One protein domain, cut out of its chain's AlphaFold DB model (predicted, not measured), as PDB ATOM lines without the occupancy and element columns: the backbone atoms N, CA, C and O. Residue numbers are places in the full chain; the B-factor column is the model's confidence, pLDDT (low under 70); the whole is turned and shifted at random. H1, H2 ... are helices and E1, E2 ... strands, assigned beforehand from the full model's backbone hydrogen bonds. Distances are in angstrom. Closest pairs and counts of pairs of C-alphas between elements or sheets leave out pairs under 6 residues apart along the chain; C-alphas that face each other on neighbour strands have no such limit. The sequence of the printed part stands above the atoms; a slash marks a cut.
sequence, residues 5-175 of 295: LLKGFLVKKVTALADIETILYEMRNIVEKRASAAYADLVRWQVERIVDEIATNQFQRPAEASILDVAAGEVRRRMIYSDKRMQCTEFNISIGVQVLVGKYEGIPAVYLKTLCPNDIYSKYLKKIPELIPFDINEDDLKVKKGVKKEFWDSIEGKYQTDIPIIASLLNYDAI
ATOM      1  N   LEU A   5     243.153 224.262 196.503       85.12
ATOM      2  CA  LEU A   5     244.465 223.613 196.511       85.12
ATOM      3  C   LEU A   5     244.382 222.200 197.090       85.12
ATOM      4  O   LEU A   5     244.968 221.263 196.548       85.12
ATOM      5  N   LEU A   6     243.605 222.032 198.164       88.69
ATOM      6  CA  LEU A   6     243.259 220.728 198.719       88.69
ATOM      7  C   LEU A   6     241.771 220.620 198.943       88.69
ATOM      8  O   LEU A   6     241.132 221.528 199.470       88.69
ATOM      9  N   LYS A   7     241.263 219.451 198.581       91.50
ATOM     10  CA  LYS A   7     239.883 219.068 198.785       91.50
ATOM     11  C   LYS A   7     239.841 217.744 199.517       91.50
ATOM     12  O   LYS A   7     240.515 216.798 199.094       91.50
ATOM     13  N   GLY A   8     239.081 217.674 200.602       94.06
ATOM     14  CA  GLY A   8     239.094 216.485 201.441       94.06
ATOM     15  C   GLY A   8     238.610 216.706 202.863       94.06
ATOM     16  O   GLY A   8     237.814 217.602 203.152       94.06
ATOM     17  N   PHE A   9     239.078 215.835 203.753       95.19
ATOM     18  CA  PHE A   9     238.530 215.703 205.097       95.19
ATOM     19  C   PHE A   9     239.623 215.571 206.154       95.19
ATOM     20  O   PHE A   9     240.545 214.777 205.995       95.19
ATOM     21  N   LEU A  10     239.486 216.297 207.263       94.44
ATOM     22  CA  LEU A  10     240.204 215.997 208.502       94.44
ATOM     23  C   LEU A  10     239.507 214.854 209.239       94.44
ATOM     24  O   LEU A  10     238.277 214.799 209.286       94.44
ATOM     25  N   VAL A  11     240.286 213.976 209.861       94.19
ATOM     26  CA  VAL A  11     239.756 212.879 210.677       94.19
ATOM     27  C   VAL A  11     239.710 213.302 212.148       94.19
ATOM     28  O   VAL A  11     240.733 213.693 212.709       94.19
ATOM     29  N   LYS A  12     238.531 213.216 212.785       82.94
ATOM     30  CA  LYS A  12     238.280 213.718 214.157       82.94
ATOM     31  C   LYS A  12     239.213 213.157 215.227       82.94
ATOM     32  O   LYS A  12     239.569 213.873 216.160       82.94
ATOM     33  N   LYS A  13     239.541 211.868 215.149       80.31
ATOM     34  CA  LYS A  13     240.365 211.184 216.145       80.31
ATOM     35  C   LYS A  13     240.976 209.941 215.516       80.31
ATOM     36  O   LYS A  13     240.246 209.073 215.060       80.31
ATOM     37  N   VAL A  14     242.302 209.872 215.510       83.19
ATOM     38  CA  VAL A  14     243.052 208.694 215.070       83.19
ATOM     39  C   VAL A  14     243.965 208.287 216.212       83.19
ATOM     40  O   VAL A  14     244.802 209.071 216.655       83.19
ATOM     41  N   THR A  15     243.762 207.080 216.720       83.44
ATOM     42  CA  THR A  15     244.551 206.481 217.801       83.44
ATOM     43  C   THR A  15     245.404 205.320 217.312       83.44
ATOM     44  O   THR A  15     246.462 205.059 217.884       83.44
ATOM     45  N   ALA A  16     244.989 204.668 216.225       87.44
ATOM     46  CA  ALA A  16     245.707 203.580 215.583       87.44
ATOM     47  C   ALA A  16     245.498 203.589 214.061       87.44
ATOM     48  O   ALA A  16     244.575 204.213 213.540       87.44
ATOM     49  N   LEU A  17     246.341 202.842 213.341       88.00
ATOM     50  CA  LEU A  17     246.200 202.642 211.894       88.00
ATOM     51  C   LEU A  17     244.844 202.014 211.525       88.00
ATOM     52  O   LEU A  17     244.241 202.411 210.529       88.00
ATOM     53  N   ALA A  18     244.335 201.114 212.370       90.94
ATOM     54  CA  ALA A  18     243.041 200.455 212.193       90.94
ATOM     55  C   ALA A  18     241.861 201.445 212.104       90.94
ATOM     56  O   ALA A  18     240.878 201.170 211.414       90.94
ATOM     57  N   ASP A  19     241.963 202.617 212.743       91.12
ATOM     58  CA  ASP A  19     240.934 203.661 212.651       91.12
ATOM     59  C   ASP A  19     240.856 204.205 211.214       91.12
ATOM     60  O   ASP A  19     239.774 204.394 210.662       91.12
ATOM     61  N   ILE A  20     242.016 204.399 210.573       92.50
ATOM     62  CA  ILE A  20     242.108 204.869 209.186       92.50
ATOM     63  C   ILE A  20     241.592 203.793 208.229       92.50
ATOM     64  O   ILE A  20     240.840 204.109 207.311       92.50
ATOM     65  N   GLU A  21     241.963 202.528 208.440       93.06
ATOM     66  CA  GLU A  21     241.492 201.404 207.619       93.06
ATOM     67  C   GLU A  21     239.967 201.259 207.677       93.06
ATOM     68  O   GLU A  21     239.327 201.102 206.638       93.06
ATOM     69  N   THR A  22     239.383 201.387 208.872       93.62
ATOM     70  CA  THR A  22     237.926 201.344 209.070       93.62
ATOM     71  C   THR A  22     237.239 202.482 208.320       93.62
ATOM     72  O   THR A  22     236.297 202.244 207.567       93.62
ATOM     73  N   ILE A  23     237.759 203.708 208.434       94.88
ATOM     74  CA  ILE A  23     237.228 204.865 207.703       94.88
ATOM     75  C   ILE A  23     237.343 204.655 206.189       94.88
ATOM     76  O   ILE A  23     236.374 204.876 205.467       94.88
ATOM     77  N   LEU A  24     238.493 204.198 205.684       94.56
ATOM     78  CA  LEU A  24     238.679 203.926 204.255       94.56
ATOM     79  C   LEU A  24     237.724 202.832 203.755       94.56
ATOM     80  O   LEU A  24     237.198 202.945 202.647       94.56
ATOM     81  N   TYR A  25     237.465 201.807 204.567       93.38
ATOM     82  CA  TYR A  25     236.493 200.760 204.259       93.38
ATOM     83  C   TYR A  25     235.061 201.311 204.176       93.38
ATOM     84  O   TYR A  25     234.338 201.021 203.221       93.38
ATOM     85  N   GLU A  26     234.654 202.170 205.111       94.19
ATOM     86  CA  GLU A  26     233.351 202.841 205.056       94.19
ATOM     87  C   GLU A  26     233.221 203.773 203.844       94.19
ATOM     88  O   GLU A  26     232.204 203.746 203.143       94.19
ATOM     89  N   MET A  27     234.263 204.561 203.554       94.50
ATOM     90  CA  MET A  27     234.323 205.413 202.363       94.50
ATOM     91  C   MET A  27     234.146 204.584 201.092       94.50
ATOM     92  O   MET A  27     233.339 204.947 200.233       94.50
ATOM     93  N   ARG A  28     234.857 203.456 200.997       92.69
ATOM     94  CA  ARG A  28     234.758 202.507 199.888       92.69
ATOM     95  C   ARG A  28     233.337 201.972 199.735       92.69
ATOM     96  O   ARG A  28     232.782 202.087 198.651       92.69
ATOM     97  N   ASN A  29     232.701 201.495 200.804       91.69
ATOM     98  CA  ASN A  29     231.330 200.970 200.738       91.69
ATOM     99  C   ASN A  29     230.317 202.020 200.243       91.69
ATOM    100  O   ASN A  29     229.425 201.719 199.444       91.69
ATOM    101  N   ILE A  30     230.445 203.271 200.702       91.56
ATOM    102  CA  ILE A  30     229.581 204.373 200.254       91.56
ATOM    103  C   ILE A  30     229.805 204.667 198.768       91.56
ATOM    104  O   ILE A  30     228.833 204.851 198.027       91.56
ATOM    105  N   VAL A  31     231.067 204.733 198.345       91.00
ATOM    106  CA  VAL A  31     231.458 205.010 196.961       91.00
ATOM    107  C   VAL A  31     231.020 203.885 196.035       91.00
ATOM    108  O   VAL A  31     230.342 204.173 195.056       91.00
ATOM    109  N   GLU A  32     231.327 202.628 196.350       89.94
ATOM    110  CA  GLU A  32     230.994 201.460 195.529       89.94
ATOM    111  C   GLU A  32     229.491 201.383 195.263       89.94
ATOM    112  O   GLU A  32     229.077 201.232 194.116       89.94
ATOM    113  N   LYS A  33     228.650 201.604 196.282       88.81
ATOM    114  CA  LYS A  33     227.192 201.634 196.103       88.81
ATOM    115  C   LYS A  33     226.740 202.723 195.124       88.81
ATOM    116  O   LYS A  33     225.806 202.518 194.353       88.81
ATOM    117  N   ARG A  34     227.367 203.902 195.166       89.25
ATOM    118  CA  ARG A  34     227.011 205.041 194.299       89.25
ATOM    119  C   ARG A  34     227.550 204.878 192.886       89.25
ATOM    120  O   ARG A  34     226.820 205.138 191.937       89.25
ATOM    121  N   ALA A  35     228.790 204.431 192.769       89.56
ATOM    122  CA  ALA A  35     229.443 204.099 191.517       89.56
ATOM    123  C   ALA A  35     228.689 202.985 190.780       89.56
ATOM    124  O   ALA A  35     228.485 203.098 189.578       89.56
ATOM    125  N   SER A  36     228.198 201.968 191.498       89.50
ATOM    126  CA  SER A  36     227.400 200.885 190.908       89.50
ATOM    127  C   SER A  36     226.079 201.383 190.338       89.50
ATOM    128  O   SER A  36     225.751 201.058 189.204       89.50
ATOM    129  N   ALA A  37     225.365 202.243 191.070       89.81
ATOM    130  CA  ALA A  37     224.145 202.863 190.557       89.81
ATOM    131  C   ALA A  37     224.421 203.749 189.327       89.81
ATOM    132  O   ALA A  37     223.718 203.647 188.328       89.81
ATOM    133  N   ALA A  38     225.478 204.567 189.365       91.12
ATOM    134  CA  ALA A  38     225.858 205.409 188.231       91.12
ATOM    135  C   ALA A  38     226.257 204.576 187.000       91.12
ATOM    136  O   ALA A  38     225.858 204.893 185.883       91.12
ATOM    137  N   TYR A  39     227.008 203.491 187.197       92.56
ATOM    138  CA  TYR A  39     227.362 202.570 186.121       92.56
ATOM    139  C   TYR A  39     226.123 201.890 185.537       92.56
ATOM    140  O   TYR A  39     225.963 201.879 184.320       92.56
ATOM    141  N   ALA A  40     225.220 201.390 186.386       93.75
ATOM    142  CA  ALA A  40     223.946 200.815 185.969       93.75
ATOM    143  C   ALA A  40     223.118 201.805 185.130       93.75
ATOM    144  O   ALA A  40     222.618 201.431 184.072       93.75
ATOM    145  N   ASP A  41     223.038 203.075 185.540       94.25
ATOM    146  CA  ASP A  41     222.340 204.124 184.789       94.25
ATOM    147  C   ASP A  41     222.980 204.401 183.420       94.25
ATOM    148  O   ASP A  41     222.262 204.528 182.426       94.25
ATOM    149  N   LEU A  42     224.315 204.459 183.345       95.62
ATOM    150  CA  LEU A  42     225.042 204.633 182.083       95.62
ATOM    151  C   LEU A  42     224.844 203.437 181.146       95.62
ATOM    152  O   LEU A  42     224.637 203.621 179.947       95.62
ATOM    153  N   VAL A  43     224.881 202.214 181.683       96.94
ATOM    154  CA  VAL A  43     224.641 200.989 180.910       96.94
ATOM    155  C   VAL A  43     223.202 200.942 180.416       96.94
ATOM    156  O   VAL A  43     222.993 200.705 179.230       96.94
ATOM    157  N   ARG A  44     222.216 201.247 181.264       97.25
ATOM    158  CA  ARG A  44     220.807 201.355 180.864       97.25
ATOM    159  C   ARG A  44     220.620 202.372 179.737       97.25
ATOM    160  O   ARG A  44     219.966 202.060 178.747       97.25
ATOM    161  N   TRP A  45     221.203 203.563 179.866       97.31
ATOM    162  CA  TRP A  45     221.152 204.591 178.822       97.31
ATOM    163  C   TRP A  45     221.776 204.106 177.505       97.31
ATOM    164  O   TRP A  45     221.210 204.315 176.434       97.31
ATOM    165  N   GLN A  46     222.907 203.401 177.569       97.75
ATOM    166  CA  GLN A  46     223.560 202.865 176.377       97.75
ATOM    167  C   GLN A  46     222.772 201.700 175.749       97.75
ATOM    168  O   GLN A  46     222.764 201.571 174.526       97.75
ATOM    169  N   VAL A  47     222.083 200.880 176.552       97.88
ATOM    170  CA  VAL A  47     221.147 199.853 176.062       97.88
ATOM    171  C   VAL A  47     220.003 200.502 175.288       97.88
ATOM    172  O   VAL A  47     219.744 200.098 174.158       97.88
ATOM    173  N   GLU A  48     219.362 201.526 175.863       97.88
ATOM    174  CA  GLU A  48     218.313 202.301 175.185       97.88
ATOM    175  C   GLU A  48     218.809 202.825 173.837       97.88
ATOM    176  O   GLU A  48     218.156 202.627 172.815       97.88
ATOM    177  N   ARG A  49     220.019 203.399 173.826       97.12
ATOM    178  CA  ARG A  49     220.627 203.931 172.610       97.12
ATOM    179  C   ARG A  49     220.816 202.870 171.527       97.12
ATOM    180  O   ARG A  49     220.430 203.105 170.390       97.12
ATOM    181  N   ILE A  50     221.377 201.712 171.874       97.38
ATOM    182  CA  ILE A  50     221.614 200.631 170.906       97.38
ATOM    183  C   ILE A  50     220.291 200.074 170.373       97.38
ATOM    184  O   ILE A  50     220.191 199.789 169.182       97.38
ATOM    185  N   VAL A  51     219.264 199.925 171.218       97.19
ATOM    186  CA  VAL A  51     217.941 199.473 170.758       97.19
ATOM    187  C   VAL A  51     217.357 200.455 169.744       97.19
ATOM    188  O   VAL A  51     216.896 200.027 168.684       97.19
ATOM    189  N   ASP A  52     217.405 201.754 170.034       97.25
ATOM    190  CA  ASP A  52     216.859 202.765 169.133       97.25
ATOM    191  C   ASP A  52     217.691 202.878 167.830       97.25
ATOM    192  O   ASP A  52     217.134 203.039 166.742       97.25
ATOM    193  N   GLU A  53     219.017 202.705 167.893       96.38
ATOM    194  CA  GLU A  53     219.900 202.623 166.714       96.38
ATOM    195  C   GLU A  53     219.613 201.377 165.855       96.38
ATOM    196  O   GLU A  53     219.674 201.448 164.627       96.38
ATOM    197  N   ILE A  54     219.234 200.249 166.465       95.94
ATOM    198  CA  ILE A  54     218.761 199.061 165.735       95.94
ATOM    199  C   ILE A  54     217.412 199.344 165.068       95.94
ATOM    200  O   ILE A  54     217.241 199.056 163.884       95.94
ATOM    201  N   ALA A  55     216.462 199.940 165.794       95.50
ATOM    202  CA  ALA A  55     215.130 200.258 165.272       95.50
ATOM    203  C   ALA A  55     215.175 201.263 164.104       95.50
ATOM    204  O   ALA A  55     214.373 201.181 163.178       95.50
ATOM    205  N   THR A  56     216.139 202.186 164.124       94.38
ATOM    206  CA  THR A  56     216.379 203.177 163.062       94.38
ATOM    207  C   THR A  56     217.338 202.689 161.968       94.38
ATOM    208  O   THR A  56     217.676 203.458 161.067       94.38
ATOM    209  N   ASN A  57     217.756 201.417 162.012       93.81
ATOM    210  CA  ASN A  57     218.674 200.788 161.055       93.81
ATOM    211  C   ASN A  57     220.054 201.479 160.955       93.81
ATOM    212  O   ASN A  57     220.710 201.444 159.914       93.81
ATOM    213  N   GLN A  58     220.500 202.114 162.040       93.00
ATOM    214  CA  GLN A  58     221.827 202.725 162.173       93.00
ATOM    215  C   GLN A  58     222.856 201.743 162.746       93.00
ATOM    216  O   GLN A  58     224.056 201.899 162.523       93.00
ATOM    217  N   PHE A  59     222.391 200.719 163.464       93.50
ATOM    218  CA  PHE A  59     223.228 199.685 164.058       93.50
ATOM    219  C   PHE A  59     222.638 198.299 163.797       93.50
ATOM    220  O   PHE A  59     221.445 198.068 163.976       93.50
ATOM    221  N   GLN A  60     223.468 197.347 163.376       92.88
ATOM    222  CA  GLN A  60     223.019 195.966 163.199       92.88
ATOM    223  C   GLN A  60     223.035 195.234 164.538       92.88
ATOM    224  O   GLN A  60     223.996 195.346 165.300       92.88
ATOM    225  N   ARG A  61     221.990 194.444 164.818       90.56
ATOM    226  CA  ARG A  61     221.943 193.647 166.047       90.56
ATOM    227  C   ARG A  61     223.164 192.708 166.101       90.56
ATOM    228  O   ARG A  61     223.364 191.948 165.153       90.56
ATOM    229  N   PRO A  62     223.948 192.719 167.192       90.19
ATOM    230  CA  PRO A  62     225.097 191.834 167.337       90.19
ATOM    231  C   PRO A  62     224.661 190.368 167.310       90.19
ATOM    232  O   PRO A  62     223.697 190.005 167.982       90.19
ATOM    233  N   ALA A  63     225.378 189.532 166.556       89.94
ATOM    234  CA  ALA A  63     225.116 188.095 166.516       89.94
ATOM    235  C   ALA A  63     225.642 187.403 167.788       89.94
ATOM    236  O   ALA A  63     224.914 186.764 168.531       89.94
ATOM    237  N   GLU A  64     226.912 187.612 168.117       93.00
ATOM    238  CA  GLU A  64     227.592 186.826 169.158       93.00
ATOM    239  C   GLU A  64     227.505 187.430 170.571       93.00
ATOM    240  O   GLU A  64     228.202 186.993 171.483       93.00
ATOM    241  N   ALA A  65     226.687 188.465 170.765       93.75
ATOM    242  CA  ALA A  65     226.554 189.160 172.042       93.75
ATOM    243  C   ALA A  65     225.116 189.631 172.269       93.75
ATOM    244  O   ALA A  65     224.362 189.861 171.320       93.75
ATOM    245  N   SER A  66     224.736 189.795 173.535       95.75
ATOM    246  CA  SER A  66     223.499 190.495 173.871       95.75
ATOM    247  C   SER A  66     223.674 192.014 173.708       95.75
ATOM    248  O   SER A  66     224.793 192.534 173.695       95.75
ATOM    249  N   ILE A  67     222.567 192.755 173.597       96.62
ATOM    250  CA  ILE A  67     222.614 194.230 173.575       96.62
ATOM    251  C   ILE A  67     223.216 194.754 174.887       96.62
ATOM    252  O   ILE A  67     223.985 195.716 174.871       96.62
ATOM    253  N   LEU A  68     222.909 194.092 176.008       96.31
ATOM    254  CA  LEU A  68     223.459 194.415 177.319       96.31
ATOM    255  C   LEU A  68     224.987 194.291 177.354       96.31
ATOM    256  O   LEU A  68     225.647 195.201 177.856       96.31
ATOM    257  N   ASP A  69     225.554 193.217 176.797       94.75
ATOM    258  CA  ASP A  69     227.008 193.005 176.775       94.75
ATOM    259  C   ASP A  69     227.719 194.099 175.973       94.75
ATOM    260  O   ASP A  69     228.726 194.659 176.417       94.75
ATOM    261  N   VAL A  70     227.163 194.450 174.808       95.94
ATOM    262  CA  VAL A  70     227.710 195.517 173.959       95.94
ATOM    263  C   VAL A  70     227.613 196.874 174.655       95.94
ATOM    264  O   VAL A  70     228.595 197.620 174.679       95.94
ATOM    265  N   ALA A  71     226.477 197.176 175.287       96.75
ATOM    266  CA  ALA A  71     226.297 198.406 176.052       96.75
ATOM    267  C   ALA A  71     227.282 198.505 177.228       96.75
ATOM    268  O   ALA A  71     227.955 199.524 177.399       96.75
ATOM    269  N   ALA A  72     227.406 197.436 178.020       94.88
ATOM    270  CA  ALA A  72     228.316 197.371 179.159       94.88
ATOM    271  C   ALA A  72     229.782 197.527 178.731       94.88
ATOM    272  O   ALA A  72     230.544 198.238 179.397       94.88
ATOM    273  N   GLY A  73     230.162 196.910 177.606       94.19
ATOM    274  CA  GLY A  73     231.483 197.041 176.999       94.19
ATOM    275  C   GLY A  73     231.794 198.470 176.552       94.19
ATOM    276  O   GLY A  73     232.858 198.998 176.885       94.19
ATOM    277  N   GLU A  74     230.859 199.129 175.866       95.62
ATOM    278  CA  GLU A  74     231.028 200.510 175.397       95.62
ATOM    279  C   GLU A  74     231.135 201.504 176.562       95.62
ATOM    280  O   GLU A  74     232.035 202.350 176.586       95.62
ATOM    281  N   VAL A  75     230.283 201.363 177.582       95.88
ATOM    282  CA  VAL A  75     230.350 202.204 178.788       95.88
ATOM    283  C   VAL A  75     231.681 201.990 179.508       95.88
ATOM    284  O   VAL A  75     232.370 202.961 179.825       95.88
ATOM    285  N   ARG A  76     232.113 200.735 179.694       92.94
ATOM    286  CA  ARG A  76     233.403 200.416 180.329       92.94
ATOM    287  C   ARG A  76     234.581 201.000 179.548       92.94
ATOM    288  O   ARG A  76     235.497 201.562 180.150       92.94
ATOM    289  N   ARG A  77     234.549 200.935 178.213       94.38
ATOM    290  CA  ARG A  77     235.557 201.554 177.341       94.38
ATOM    291  C   ARG A  77     235.643 203.066 177.571       94.38
ATOM    292  O   ARG A  77     236.749 203.587 177.737       94.38
ATOM    293  N   ARG A  78     234.503 203.768 177.619       95.00
ATOM    294  CA  ARG A  78     234.446 205.220 177.884       95.00
ATOM    295  C   ARG A  78     234.931 205.571 179.286       95.00
ATOM    296  O   ARG A  78     235.688 206.526 179.429       95.00
ATOM    297  N   MET A  79     234.579 204.774 180.294       92.06
ATOM    298  CA  MET A  79     235.045 204.968 181.669       92.06
ATOM    299  C   MET A  79     236.566 204.853 181.778       92.06
ATOM    300  O   MET A  79     237.215 205.771 182.275       92.06
ATOM    301  N   ILE A  80     237.155 203.780 181.236       90.44
ATOM    302  CA  ILE A  80     238.614 203.577 181.237       90.44
ATOM    303  C   ILE A  80     239.323 204.727 180.512       90.44
ATOM    304  O   ILE A  80     240.368 205.200 180.962       90.44
ATOM    305  N   TYR A  81     238.776 205.176 179.379       93.06
ATOM    306  CA  TYR A  81     239.339 206.301 178.637       93.06
ATOM    307  C   TYR A  81     239.282 207.603 179.446       93.06
ATOM    308  O   TYR A  81     240.291 208.302 179.563       93.06
ATOM    309  N   SER A  82     238.120 207.902 180.030       91.81
ATOM    310  CA  SER A  82     237.887 209.113 180.812       91.81
ATOM    311  C   SER A  82     238.757 209.162 182.068       91.81
ATOM    312  O   SER A  82     239.289 210.225 182.390       91.81
ATOM    313  N   ASP A  83     238.949 208.025 182.740       88.69
ATOM    314  CA  ASP A  83     239.803 207.895 183.925       88.69
ATOM    315  C   ASP A  83     241.279 208.143 183.582       88.69
ATOM    316  O   ASP A  83     241.907 209.049 184.125       88.69
ATOM    317  N   LYS A  84     241.811 207.450 182.562       89.38
ATOM    318  CA  LYS A  84     243.202 207.637 182.092       89.38
ATOM    319  C   LYS A  84     243.521 209.074 181.686       89.38
ATOM    320  O   LYS A  84     244.672 209.498 181.759       89.38
ATOM    321  N   ARG A  85     242.521 209.811 181.200       89.69
ATOM    322  CA  ARG A  85     242.649 211.207 180.763       89.69
ATOM    323  C   ARG A  85     242.245 212.215 181.839       89.69
ATOM    324  O   ARG A  85     242.322 213.410 181.570       89.69
ATOM    325  N   MET A  86     241.813 211.761 183.018       87.38
ATOM    326  CA  MET A  86     241.292 212.600 184.101       87.38
ATOM    327  C   MET A  86     240.196 213.569 183.628       87.38
ATOM    328  O   MET A  86     240.101 214.705 184.092       87.38
ATOM    329  N   GLN A  87     239.366 213.134 182.675       88.88
ATOM    330  CA  GLN A  87     238.296 213.962 182.125       88.88
ATOM    331  C   GLN A  87     237.156 214.085 183.136       88.88
ATOM    332  O   GLN A  87     236.768 213.099 183.758       88.88
ATOM    333  N   CYS A  88     236.601 215.286 183.279       89.12
ATOM    334  CA  CYS A  88     235.430 215.534 184.116       89.12
ATOM    335  C   CYS A  88     234.150 215.264 183.307       89.12
ATOM    336  O   CYS A  88     233.497 216.190 182.834       89.12
ATOM    337  N   THR A  89     233.844 213.982 183.092       90.31
ATOM    338  CA  THR A  89     232.613 213.513 182.428       90.31
ATOM    339  C   THR A  89     231.834 212.582 183.358       90.31
ATOM    340  O   THR A  89     232.346 212.129 184.386       90.31
ATOM    341  N   GLU A  90     230.598 212.266 182.993       90.81
ATOM    342  CA  GLU A  90     229.758 211.255 183.634       90.81
ATOM    343  C   GLU A  90     230.412 209.865 183.658       90.81
ATOM    344  O   GLU A  90     230.193 209.105 184.600       90.81
ATOM    345  N   PHE A  91     231.281 209.563 182.688       91.94
ATOM    346  CA  PHE A  91     232.014 208.299 182.610       91.94
ATOM    347  C   PHE A  91     233.214 208.243 183.565       91.94
ATOM    348  O   PHE A  91     233.745 207.160 183.810       91.94
ATOM    349  N   ASN A  92     233.659 209.372 184.128       91.12
ATOM    350  CA  ASN A  92     234.720 209.352 185.128       91.12
ATOM    351  C   ASN A  92     234.151 209.192 186.532       91.12
ATOM    352  O   ASN A  92     233.804 210.166 187.205       91.12
ATOM    353  N   ILE A  93     234.082 207.944 186.976       89.50
ATOM    354  CA  ILE A  93     233.642 207.605 188.328       89.50
ATOM    355  C   ILE A  93     234.817 207.380 189.286       89.50
ATOM    356  O   ILE A  93     234.616 206.906 190.405       89.50
ATOM    357  N   SER A  94     236.045 207.704 188.858       88.75
ATOM    358  CA  SER A  94     237.233 207.446 189.656       88.75
ATOM    359  C   SER A  94     237.279 208.334 190.892       88.75
ATOM    360  O   SER A  94     236.983 209.536 190.884       88.75
ATOM    361  N   ILE A  95     237.632 207.696 192.002       90.62
ATOM    362  CA  ILE A  95     237.841 208.375 193.266       90.62
ATOM    363  C   ILE A  95     238.938 207.666 194.052       90.62
ATOM    364  O   ILE A  95     238.853 206.488 194.403       90.62
ATOM    365  N   GLY A  96     239.993 208.422 194.316       91.69
ATOM    366  CA  GLY A  96     241.105 208.021 195.157       91.69
ATOM    367  C   GLY A  96     241.194 208.897 196.395       91.69
ATOM    368  O   GLY A  96     240.686 210.021 196.434       91.69
ATOM    369  N   VAL A  97     241.881 208.389 197.406       94.88
ATOM    370  CA  VAL A  97     242.229 209.133 198.610       94.88
ATOM    371  C   VAL A  97     243.734 209.081 198.801       94.88
ATOM    372  O   VAL A  97     244.336 208.011 198.733       94.88
ATOM    373  N   GLN A  98     244.338 210.237 199.061       95.00
ATOM    374  CA  GLN A  98     245.685 210.312 199.615       95.00
ATOM    375  C   GLN A  98     245.570 210.557 201.118       95.00
ATOM    376  O   GLN A  98     244.929 211.520 201.546       95.00
ATOM    377  N   VAL A  99     246.189 209.689 201.910       94.94
ATOM    378  CA  VAL A  99     246.267 209.824 203.364       94.94
ATOM    379  C   VAL A  99     247.502 210.655 203.694       94.94
ATOM    380  O   VAL A  99     248.639 210.235 203.467       94.94
ATOM    381  N   LEU A 100     247.263 211.850 204.223       94.38
ATOM    382  CA  LEU A 100     248.281 212.807 204.627       94.38
ATOM    383  C   LEU A 100     248.292 212.938 206.147       94.38
ATOM    384  O   LEU A 100     247.245 212.965 206.788       94.38
ATOM    385  N   VAL A 101     249.480 213.057 206.729       92.75
ATOM    386  CA  VAL A 101     249.666 213.320 208.156       92.75
ATOM    387  C   VAL A 101     250.309 214.688 208.301       92.75
ATOM    388  O   VAL A 101     251.467 214.865 207.921       92.75
ATOM    389  N   GLY A 102     249.548 215.630 208.848       91.19
ATOM    390  CA  GLY A 102     249.963 217.006 209.102       91.19
ATOM    391  C   GLY A 102     249.780 217.391 210.567       91.19
ATOM    392  O   GLY A 102     249.600 216.534 211.436       91.19
ATOM    393  N   LYS A 103     249.820 218.693 210.845       90.38
ATOM    394  CA  LYS A 103     249.535 219.267 212.163       90.38
ATOM    395  C   LYS A 103     248.308 220.165 212.086       90.38
ATOM    396  O   LYS A 103     248.297 221.125 211.325       90.38
ATOM    397  N   TYR A 104     247.299 219.872 212.895       89.06
ATOM    398  CA  TYR A 104     246.113 220.703 213.065       89.06
ATOM    399  C   TYR A 104     246.116 221.250 214.492       89.06
ATOM    400  O   TYR A 104     246.201 220.474 215.441       89.06
ATOM    401  N   GLU A 105     246.115 222.578 214.644       87.19
ATOM    402  CA  GLU A 105     246.210 223.251 215.956       87.19
ATOM    403  C   GLU A 105     247.414 222.768 216.797       87.19
ATOM    404  O   GLU A 105     247.348 222.608 218.012       87.19
ATOM    405  N   GLY A 106     248.540 222.496 216.127       83.75
ATOM    406  CA  GLY A 106     249.777 222.020 216.756       83.75
ATOM    407  C   GLY A 106     249.817 220.521 217.084       83.75
ATOM    408  O   GLY A 106     250.869 220.031 217.496       83.75
ATOM    409  N   ILE A 107     248.732 219.776 216.851       88.50
ATOM    410  CA  ILE A 107     248.609 218.346 217.168       88.50
ATOM    411  C   ILE A 107     248.672 217.517 215.872       88.50
ATOM    412  O   ILE A 107     248.127 217.952 214.854       88.50
ATOM    413  N   PRO A 108     249.328 216.336 215.854       89.44
ATOM    414  CA  PRO A 108     249.287 215.438 214.704       89.44
ATOM    415  C   PRO A 108     247.851 215.097 214.294       89.44
ATOM    416  O   PRO A 108     247.049 214.672 215.123       89.44
ATOM    417  N   ALA A 109     247.542 215.263 213.011       92.38
ATOM    418  CA  ALA A 109     246.224 215.006 212.453       92.38
ATOM    419  C   ALA A 109     246.330 214.298 211.102       92.38
ATOM    420  O   ALA A 109     247.268 214.520 210.332       92.38
ATOM    421  N   VAL A 110     245.338 213.456 210.813       94.88
ATOM    422  CA  VAL A 110     245.210 212.766 209.529       94.88
ATOM    423  C   VAL A 110     244.232 213.525 208.645       94.88
ATOM    424  O   VAL A 110     243.150 213.924 209.080       94.88
ATOM    425  N   TYR A 111     244.622 213.690 207.389       95.06
ATOM    426  CA  TYR A 111     243.835 214.310 206.346       95.06
ATOM    427  C   TYR A 111     243.694 213.371 205.159       95.06
ATOM    428  O   TYR A 111     244.676 212.841 204.642       95.06
ATOM    429  N   LEU A 112     242.461 213.187 204.713       95.31
ATOM    430  CA  LEU A 112     242.114 212.390 203.552       95.31
ATOM    431  C   LEU A 112     241.862 213.334 202.382       95.31
ATOM    432  O   LEU A 112     240.769 213.885 202.237       95.31
ATOM    433  N   LYS A 113     242.885 213.533 201.548       94.12
ATOM    434  CA  LYS A 113     242.760 214.312 200.315       94.12
ATOM    435  C   LYS A 113     242.018 213.476 199.283       94.12
ATOM    436  O   LYS A 113     242.504 212.421 198.879       94.12
ATOM    437  N   THR A 114     240.878 213.962 198.817       92.88
ATOM    438  CA  THR A 114     240.094 213.291 197.780       92.88
ATOM    439  C   THR A 114     240.582 213.685 196.394       92.88
ATOM    440  O   THR A 114     240.654 214.869 196.064       92.88
ATOM    441  N   LEU A 115     240.876 212.687 195.569       89.06
ATOM    442  CA  LEU A 115     241.181 212.821 194.151       89.06
ATOM    443  C   LEU A 115     239.966 212.323 193.375       89.06
ATOM    444  O   LEU A 115     239.748 211.120 193.289       89.06
ATOM    445  N   CYS A 116     239.146 213.240 192.872       86.69
ATOM    446  CA  CYS A 116     237.906 212.888 192.194       86.69
ATOM    447  C   CYS A 116     237.625 213.910 191.086       86.69
ATOM    448  O   CYS A 116     237.253 215.044 191.402       86.69
ATOM    449  N   PRO A 117     237.835 213.554 189.804       81.31
ATOM    450  CA  PRO A 117     237.556 214.447 188.680       81.31
ATOM    451  C   PRO A 117     236.094 214.901 188.659       81.31
ATOM    452  O   PRO A 117     235.817 216.070 188.401       81.31
ATOM    453  N   ASN A 118     235.173 213.996 189.008       80.38
ATOM    454  CA  ASN A 118     233.749 214.274 189.121       80.38
ATOM    455  C   ASN A 118     233.302 214.320 190.593       80.38
ATOM    456  O   ASN A 118     233.034 213.301 191.223       80.38
ATOM    457  N   ASP A 119     233.157 215.527 191.140       78.00
ATOM    458  CA  ASP A 119     232.898 215.767 192.566       78.00
ATOM    459  C   ASP A 119     231.547 215.254 193.109       78.00
ATOM    460  O   ASP A 119     231.202 215.469 194.273       78.00
ATOM    461  N   ILE A 120     230.732 214.598 192.286       80.62
ATOM    462  CA  ILE A 120     229.456 214.023 192.717       80.62
ATOM    463  C   ILE A 120     229.672 212.972 193.820       80.62
ATOM    464  O   ILE A 120     228.908 212.941 194.787       80.62
ATOM    465  N   TYR A 121     230.726 212.154 193.726       81.50
ATOM    466  CA  TYR A 121     230.956 211.029 194.643       81.50
ATOM    467  C   TYR A 121     231.495 211.465 196.008       81.50
ATOM    468  O   TYR A 121     231.041 210.973 197.045       81.50
ATOM    469  N   SER A 122     232.399 212.448 196.029       83.12
ATOM    470  CA  SER A 122     233.026 212.951 197.260       83.12
ATOM    471  C   SER A 122     231.998 213.541 198.241       83.12
ATOM    472  O   SER A 122     232.144 213.429 199.459       83.12
ATOM    473  N   LYS A 123     230.900 214.117 197.727       86.62
ATOM    474  CA  LYS A 123     229.828 214.725 198.533       86.62
ATOM    475  C   LYS A 123     229.155 213.726 199.467       86.62
ATOM    476  O   LYS A 123     228.702 214.121 200.542       86.62
ATOM    477  N   TYR A 124     229.102 212.448 199.093       88.50
ATOM    478  CA  TYR A 124     228.495 211.404 199.918       88.50
ATOM    479  C   TYR A 124     229.354 211.014 201.121       88.50
ATOM    480  O   TYR A 124     228.805 210.539 202.112       88.50
ATOM    481  N   LEU A 125     230.662 211.278 201.072       91.62
ATOM    482  CA  LEU A 125     231.593 210.980 202.163       91.62
ATOM    483  C   LEU A 125     231.333 211.845 203.402       91.62
ATOM    484  O   LEU A 125     231.619 211.421 204.514       91.62
ATOM    485  N   LYS A 126     230.671 213.002 203.240       89.25
ATOM    486  CA  LYS A 126     230.204 213.856 204.350       89.25
ATOM    487  C   LYS A 126     229.251 213.146 205.322       89.25
ATOM    488  O   LYS A 126     228.958 213.690 206.380       89.25
ATOM    489  N   LYS A 127     228.718 211.977 204.947       89.75
ATOM    490  CA  LYS A 127     227.847 211.158 205.799       89.75
ATOM    491  C   LYS A 127     228.612 210.373 206.865       89.75
ATOM    492  O   LYS A 127     227.968 209.920 207.804       89.75
ATOM    493  N   ILE A 128     229.929 210.213 206.720       92.75
ATOM    494  CA  ILE A 128     230.780 209.531 207.699       92.75
ATOM    495  C   ILE A 128     231.054 210.507 208.855       92.75
ATOM    496  O   ILE A 128     231.680 211.546 208.621       92.75
ATOM    497  N   PRO A 129     230.575 210.234 210.086       91.56
ATOM    498  CA  PRO A 129     230.683 211.158 211.218       91.56
ATOM    499  C   PRO A 129     232.115 211.575 211.577       91.56
ATOM    500  O   PRO A 129     232.326 212.675 212.100       91.56
ATOM    501  N   GLU A 130     233.087 210.709 211.316       92.88
ATOM    502  CA  GLU A 130     234.509 210.855 211.618       92.88
ATOM    503  C   GLU A 130     235.206 211.848 210.680       92.88
ATOM    504  O   GLU A 130     236.266 212.376 211.029       92.88
ATOM    505  N   LEU A 131     234.602 212.137 209.520       94.00
ATOM    506  CA  LEU A 131     235.143 213.024 208.497       94.00
ATOM    507  C   LEU A 131     234.629 214.457 208.670       94.00
ATOM    508  O   LEU A 131     233.439 214.745 208.534       94.00
ATOM    509  N   ILE A 132     235.546 215.392 208.912       93.69
ATOM    510  CA  ILE A 132     235.269 216.830 208.934       93.69
ATOM    511  C   ILE A 132     235.674 217.421 207.582       93.69
ATOM    512  O   ILE A 132     236.861 217.381 207.257       93.69
ATOM    513  N   PRO A 133     234.744 218.001 206.799       93.38
ATOM    514  CA  PRO A 133     235.094 218.699 205.565       93.38
ATOM    515  C   PRO A 133     236.130 219.789 205.834       93.38
ATOM    516  O   PRO A 133     235.910 220.665 206.673       93.38
ATOM    517  N   PHE A 134     237.255 219.732 205.129       93.44
ATOM    518  CA  PHE A 134     238.364 220.651 205.349       93.44
ATOM    519  C   PHE A 134     239.074 220.950 204.029       93.44
ATOM    520  O   PHE A 134     240.091 220.355 203.672       93.44
ATOM    521  N   ASP A 135     238.504 221.887 203.282       92.44
ATOM    522  CA  ASP A 135     239.061 222.335 202.011       92.44
ATOM    523  C   ASP A 135     240.007 223.520 202.240       92.44
ATOM    524  O   ASP A 135     239.710 224.422 203.035       92.44
ATOM    525  N   ILE A 136     241.139 223.533 201.535       90.56
ATOM    526  CA  ILE A 136     242.122 224.622 201.560       90.56
ATOM    527  C   ILE A 136     242.138 225.280 200.187       90.56
ATOM    528  O   ILE A 136     242.412 224.630 199.178       90.56
ATOM    529  N   ASN A 137     241.860 226.579 200.161       92.00
ATOM    530  CA  ASN A 137     241.902 227.409 198.963       92.00
ATOM    531  C   ASN A 137     243.094 228.369 199.016       92.00
ATOM    532  O   ASN A 137     243.650 228.622 200.081       92.00
ATOM    533  N   GLU A 138     243.455 228.970 197.883       90.06
ATOM    534  CA  GLU A 138     244.554 229.950 197.822       90.06
ATOM    535  C   GLU A 138     244.405 231.115 198.809       90.06
ATOM    536  O   GLU A 138     245.384 231.562 199.407       90.06
ATOM    537  N   ASP A 139     243.180 231.602 199.014       88.31
ATOM    538  CA  ASP A 139     242.919 232.703 199.945       88.31
ATOM    539  C   ASP A 139     243.219 232.317 201.403       88.31
ATOM    540  O   ASP A 139     243.680 233.160 202.175       88.31
ATOM    541  N   ASP A 140     243.061 231.035 201.758       87.19
ATOM    542  CA  ASP A 140     243.405 230.512 203.084       87.19
ATOM    543  C   ASP A 140     244.925 230.547 203.343       87.19
ATOM    544  O   ASP A 140     245.348 230.485 204.495       87.19
ATOM    545  N   LEU A 141     245.757 230.669 202.298       87.62
ATOM    546  CA  LEU A 141     247.223 230.707 202.406       87.62
ATOM    547  C   LEU A 141     247.803 232.130 202.440       87.62
ATOM    548  O   LEU A 141     248.943 232.328 202.878       87.62
ATOM    549  N   LYS A 142     247.022 233.139 202.026       86.12
ATOM    550  CA  LYS A 142     247.433 234.558 202.006       86.12
ATOM    551  C   LYS A 142     247.540 235.172 203.404       86.12
ATOM    552  O   LYS A 142     248.244 236.163 203.595       86.12
ATOM    553  N   VAL A 143     246.865 234.592 204.396       85.00
ATOM    554  CA  VAL A 143     246.951 235.037 205.794       85.00
ATOM    555  C   VAL A 143     248.346 234.768 206.373       85.00
ATOM    556  O   VAL A 143     249.038 233.840 205.967       85.00
ATOM    557  N   LYS A 144     248.807 235.582 207.331       73.19
ATOM    558  CA  LYS A 144     250.119 235.360 207.981       73.19
ATOM    559  C   LYS A 144     250.098 234.207 208.986       73.19
ATOM    560  O   LYS A 144     251.109 233.534 209.142       73.19
ATOM    561  N   LYS A 145     248.967 234.008 209.666       76.19
ATOM    562  CA  LYS A 145     248.716 232.929 210.628       76.19
ATOM    563  C   LYS A 145     247.259 232.499 210.514       76.19
ATOM    564  O   LYS A 145     246.386 233.355 210.390       76.19
ATOM    565  N   GLY A 146     247.020 231.197 210.543       84.00
ATOM    566  CA  GLY A 146     245.692 230.611 210.434       84.00
ATOM    567  C   GLY A 146     245.784 229.090 210.393       84.00
ATOM    568  O   GLY A 146     246.731 228.548 209.832       84.00
ATOM    569  N   VAL A 147     244.782 228.413 210.952       88.44
ATOM    570  CA  VAL A 147     244.783 226.952 211.145       88.44
ATOM    571  C   VAL A 147     245.025 226.185 209.836       88.44
ATOM    572  O   VAL A 147     245.825 225.256 209.791       88.44
ATOM    573  N   LYS A 148     244.383 226.605 208.738       91.00
ATOM    574  CA  LYS A 148     244.557 225.991 207.409       91.00
ATOM    575  C   LYS A 148     245.951 226.195 206.822       91.00
ATOM    576  O   LYS A 148     246.472 225.282 206.192       91.00
ATOM    577  N   LYS A 149     246.543 227.370 207.038       90.00
ATOM    578  CA  LYS A 149     247.907 227.670 206.600       90.00
ATOM    579  C   LYS A 149     248.925 226.846 207.376       90.00
ATOM    580  O   LYS A 149     249.771 226.217 206.769       90.00
ATOM    581  N   GLU A 150     248.793 226.789 208.698       89.81
ATOM    582  CA  GLU A 150     249.666 225.963 209.541       89.81
ATOM    583  C   GLU A 150     249.584 224.484 209.153       89.81
ATOM    584  O   GLU A 150     250.608 223.803 209.061       89.81
ATOM    585  N   PHE A 151     248.374 224.000 208.860       92.31
ATOM    586  CA  PHE A 151     248.184 222.656 208.336       92.31
ATOM    587  C   PHE A 151     248.879 222.476 206.979       92.31
ATOM    588  O   PHE A 151     249.648 221.527 206.826       92.31
ATOM    589  N   TRP A 152     248.658 223.391 206.026       92.50
ATOM    590  CA  TRP A 152     249.294 223.377 204.704       92.50
ATOM    591  C   TRP A 152     250.827 223.358 204.793       92.50
ATOM    592  O   TRP A 152     251.458 222.459 204.245       92.50
ATOM    593  N   ASP A 153     251.420 224.271 205.560       90.94
ATOM    594  CA  ASP A 153     252.872 224.361 205.736       90.94
ATOM    595  C   ASP A 153     253.439 223.049 206.322       90.94
ATOM    596  O   ASP A 153     254.524 222.595 205.950       90.94
ATOM    597  N   SER A 154     252.681 222.388 207.212       91.75
ATOM    598  CA  SER A 154     253.092 221.120 207.830       91.75
ATOM    599  C   SER A 154     253.119 219.935 206.860       91.75
ATOM    600  O   SER A 154     253.968 219.053 207.000       91.75
ATOM    601  N   ILE A 155     252.203 219.897 205.888       93.06
ATOM    602  CA  ILE A 155     252.150 218.829 204.885       93.06
ATOM    603  C   ILE A 155     253.087 219.125 203.714       93.06
ATOM    604  O   ILE A 155     253.742 218.205 203.233       93.06
ATOM    605  N   GLU A 156     253.198 220.386 203.287       89.44
ATOM    606  CA  GLU A 156     254.036 220.788 202.158       89.44
ATOM    607  C   GLU A 156     255.504 220.471 202.443       89.44
ATOM    608  O   GLU A 156     256.158 219.843 201.617       89.44
ATOM    609  N   GLY A 157     256.003 220.796 203.640       85.31
ATOM    610  CA  GLY A 157     257.378 220.460 204.017       85.31
ATOM    611  C   GLY A 157     257.637 218.953 204.117       85.31
ATOM    612  O   GLY A 157     258.707 218.486 203.738       85.31
ATOM    613  N   LYS A 158     256.662 218.173 204.601       90.50
ATOM    614  CA  LYS A 158     256.815 216.724 204.801       90.50
ATOM    615  C   LYS A 158     256.792 215.944 203.484       90.50
ATOM    616  O   LYS A 158     257.644 215.094 203.239       90.50
ATOM    617  N   TYR A 159     255.819 216.231 202.626       91.06
ATOM    618  CA  TYR A 159     255.591 215.485 201.385       91.06
ATOM    619  C   TYR A 159     256.417 216.009 200.196       91.06
ATOM    620  O   TYR A 159     256.170 215.627 199.055       91.06
ATOM    621  N   GLN A 160     257.426 216.850 200.455       86.88
ATOM    622  CA  GLN A 160     258.533 217.093 199.521       86.88
ATOM    623  C   GLN A 160     259.478 215.887 199.427       86.88
ATOM    624  O   GLN A 160     260.068 215.656 198.374       86.88
ATOM    625  N   THR A 161     259.624 215.123 200.514       88.50
ATOM    626  CA  THR A 161     260.486 213.930 200.582       88.50
ATOM    627  C   THR A 161     259.689 212.645 200.750       88.50
ATOM    628  O   THR A 161     260.066 211.612 200.200       88.50
ATOM    629  N   ASP A 162     258.593 212.703 201.507       91.94
ATOM    630  CA  ASP A 162     257.790 211.529 201.833       91.94
ATOM    631  C   ASP A 162     256.753 211.243 200.739       91.94
ATOM    632  O   ASP A 162     256.183 212.155 200.138       91.94
ATOM    633  N   ILE A 163     256.438 209.962 200.531       90.44
ATOM    634  CA  ILE A 163     255.366 209.531 199.625       90.44
ATOM    635  C   ILE A 163     254.095 209.287 200.453       90.44
ATOM    636  O   ILE A 163     254.131 208.511 201.413       90.44
ATOM    637  N   PRO A 164     252.959 209.925 200.120       92.19
ATOM    638  CA  PRO A 164     251.708 209.683 200.823       92.19
ATOM    639  C   PRO A 164     251.146 208.294 200.511       92.19
ATOM    640  O   PRO A 164     251.347 207.755 199.422       92.19
ATOM    641  N   ILE A 165     250.377 207.735 201.446       91.88
ATOM    642  CA  ILE A 165     249.628 206.501 201.188       91.88
ATOM    643  C   ILE A 165     248.468 206.847 200.259       91.88
ATOM    644  O   ILE A 165     247.727 207.797 200.514       91.88
ATOM    645  N   ILE A 166     248.304 206.074 199.189       92.38
ATOM    646  CA  ILE A 166     247.231 206.253 198.210       92.38
ATOM    647  C   ILE A 166     246.334 205.021 198.244       92.38
ATOM    648  O   ILE A 166     246.818 203.896 198.160       92.38
ATOM    649  N   ALA A 167     245.029 205.245 198.338       91.69
ATOM    650  CA  ALA A 167     244.013 204.206 198.269       91.69
ATOM    651  C   ALA A 167     243.015 204.530 197.153       91.69
ATOM    652  O   ALA A 167     242.505 205.650 197.077       91.69
ATOM    653  N   SER A 168     242.713 203.548 196.301       90.88
ATOM    654  CA  SER A 168     241.530 203.625 195.440       90.88
ATOM    655  C   SER A 168     240.303 203.268 196.270       90.88
ATOM    656  O   SER A 168     240.307 202.248 196.960       90.88
ATOM    657  N   LEU A 169     239.253 204.085 196.197       90.56
ATOM    658  CA  LEU A 169     237.976 203.773 196.848       90.56
ATOM    659  C   LEU A 169     237.036 202.974 195.944       90.56
ATOM    660  O   LEU A 169     235.930 202.642 196.361       90.56
ATOM    661  N   LEU A 170     237.455 202.687 194.713       88.00
ATOM    662  CA  LEU A 170     236.656 201.957 193.746       88.00
ATOM    663  C   LEU A 170     237.492 200.885 193.057       88.00
ATOM    664  O   LEU A 170     238.619 201.136 192.620       88.00
ATOM    665  N   ASN A 171     236.909 199.697 192.933       83.62
ATOM    666  CA  ASN A 171     237.403 198.652 192.055       83.62
ATOM    667  C   ASN A 171     236.409 198.468 190.904       83.62
ATOM    668  O   ASN A 171     235.302 197.986 191.128       83.62
ATOM    669  N   TYR A 172     236.802 198.837 189.682       78.62
ATOM    670  CA  TYR A 172     235.947 198.720 188.496       78.62
ATOM    671  C   TYR A 172     235.498 197.283 188.220       78.62
ATOM    672  O   TYR A 172     234.379 197.079 187.758       78.62
ATOM    673  N   ASP A 173     236.334 196.295 188.546       78.50
ATOM    674  CA  ASP A 173     236.018 194.884 188.318       78.50
ATOM    675  C   ASP A 173     234.951 194.360 189.286       78.50
ATOM    676  O   ASP A 173     234.292 193.364 189.001       78.50
ATOM    677  N   ALA A 174     234.753 195.042 190.418       77.94
ATOM    678  CA  ALA A 174     233.727 194.695 191.396       77.94
ATOM    679  C   ALA A 174     232.348 195.286 191.051       77.94
ATOM    680  O   ALA A 174     231.353 194.909 191.672       77.94
ATOM    681  N   ILE A 175     232.269 196.202 190.079       81.25
ATOM    682  CA  ILE A 175     231.005 196.819 189.681       81.25
ATOM    683  C   ILE A 175     230.289 195.893 188.697       81.25
ATOM    684  O   ILE A 175     230.718 195.716 187.555       81.25
TER     685      ILE A 175
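What this domain is: This is residues 5 to 175 of the 295 residues of an uncharacterized protein of Ruminococcus sp. AF17-12 (UniProt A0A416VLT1). A strongly twisted, curled sheet of five strands makes one end of the model, and the long helix H1 starts alongside it and runs far out beyond it as an arm. H2 folds back from the far end of H1 and packs at a steep tilt on its residues 39 to 51, while H5 crosses over E2 and E3 of the sheet with the short H4 next to it; H3 packs on H1 near the sheet. The printed part has 171 residues, with five named helices and five named strands in the order E1 H1 H2 E2 E3 H3 E4 H4 H5 E5. The sheet's order is E4 E1 E3 E2 E5, all antiparallel, and the class is mixed, helices and strands. The whole is loose, with a radius of gyration of the C-alphas of 20.4 A, and only just elongated, spanning 67 by 34 by 28 A.

How they stand to each other: The sheet runs, strand beside strand, E4, residues 131 to 133, E1, residues 8 to 11, E3, residues 107 to 115, E2, residues 96 to 104, and E5, residues 165 to 168. E2 and E3 form a hairpin, antiparallel at 156 degrees, with N 100 and O 111 2.8 A apart, within hydrogen-bond range. E2 bends by 60 degrees at residue 101. E1 and E3 have N 9 and O 112 at 3.0 A, E4 and E1 have N 10 and O 132 at 2.8 A, and E2 and E5 have N 97 and O 167 at 2.8 A, each within hydrogen-bond range. H5, residues 147 to 158, is on the sheet at a height of 8.5 A, over E2 and only just over E3, on which 3 of its 12 C-alphas fall. It runs across the strands, at 68 degrees to E2 on the local plane; the closest C-alphas of the two are those of Gly 102 and Ile 155, 5.1 A apart. H4, residues 138 to 142, touches H5, closest at the C-alphas of Leu 141 and Lys 149, 5.2 A. H1, residues 17 to 55, is on the sheet with its residues 19 to 28 and stands at the sheet's level, with a height of 1.8 A. H3, residues 122 to 125, only grazes the sheet and touches residues 27 to 31 of H1, closest at the C-alphas of Met 27 and Leu 125, 6.2 A. H2, residues 67 to 84, is not on the sheet; its residues 67 to 75 touch H1 at a steep tilt of 51 degrees, opposite ways, closest at the C-alphas of Gln 46 and Ala 71, 5.2 A. H2 and H5 are apart. E1, H1 and H2, and E2 form a split strand-helix-strand unit, two strands of one sheet with helices between them along the chain and another strand, here E3, between them in the sheet; E3, H3 and E4 form a second, with E1 between E3 and E4 in the sheet, and both crossovers are right-handed. In H1, H2 and H4 every O i to N i+4 pair is within hydrogen-bond range; in H5 7 of 8 are, and H3 is too short for such a pair.

Where its parts are: E1 begins at C-alpha 8 (239.094, 216.485, 201.441). E2 is 22.5 A long and E3 24.8 A. H1 is 56.1 A long and ends at C-alpha 55 (215.130, 200.258, 165.272). H2 measures 26.0 A and H5 17.0 A. E5 ends at C-alpha 168 (241.530, 203.625, 195.440).

The domain as a whole: The two C-alphas farthest apart are those of Ala 63 and Lys 144, 67.7 A. The printed part has no cut. The links H1 to H2 and H2 to E2 are long, with 11 residues each. The mean pLDDT of the printed part is 90.8, and no printed residue is under 70.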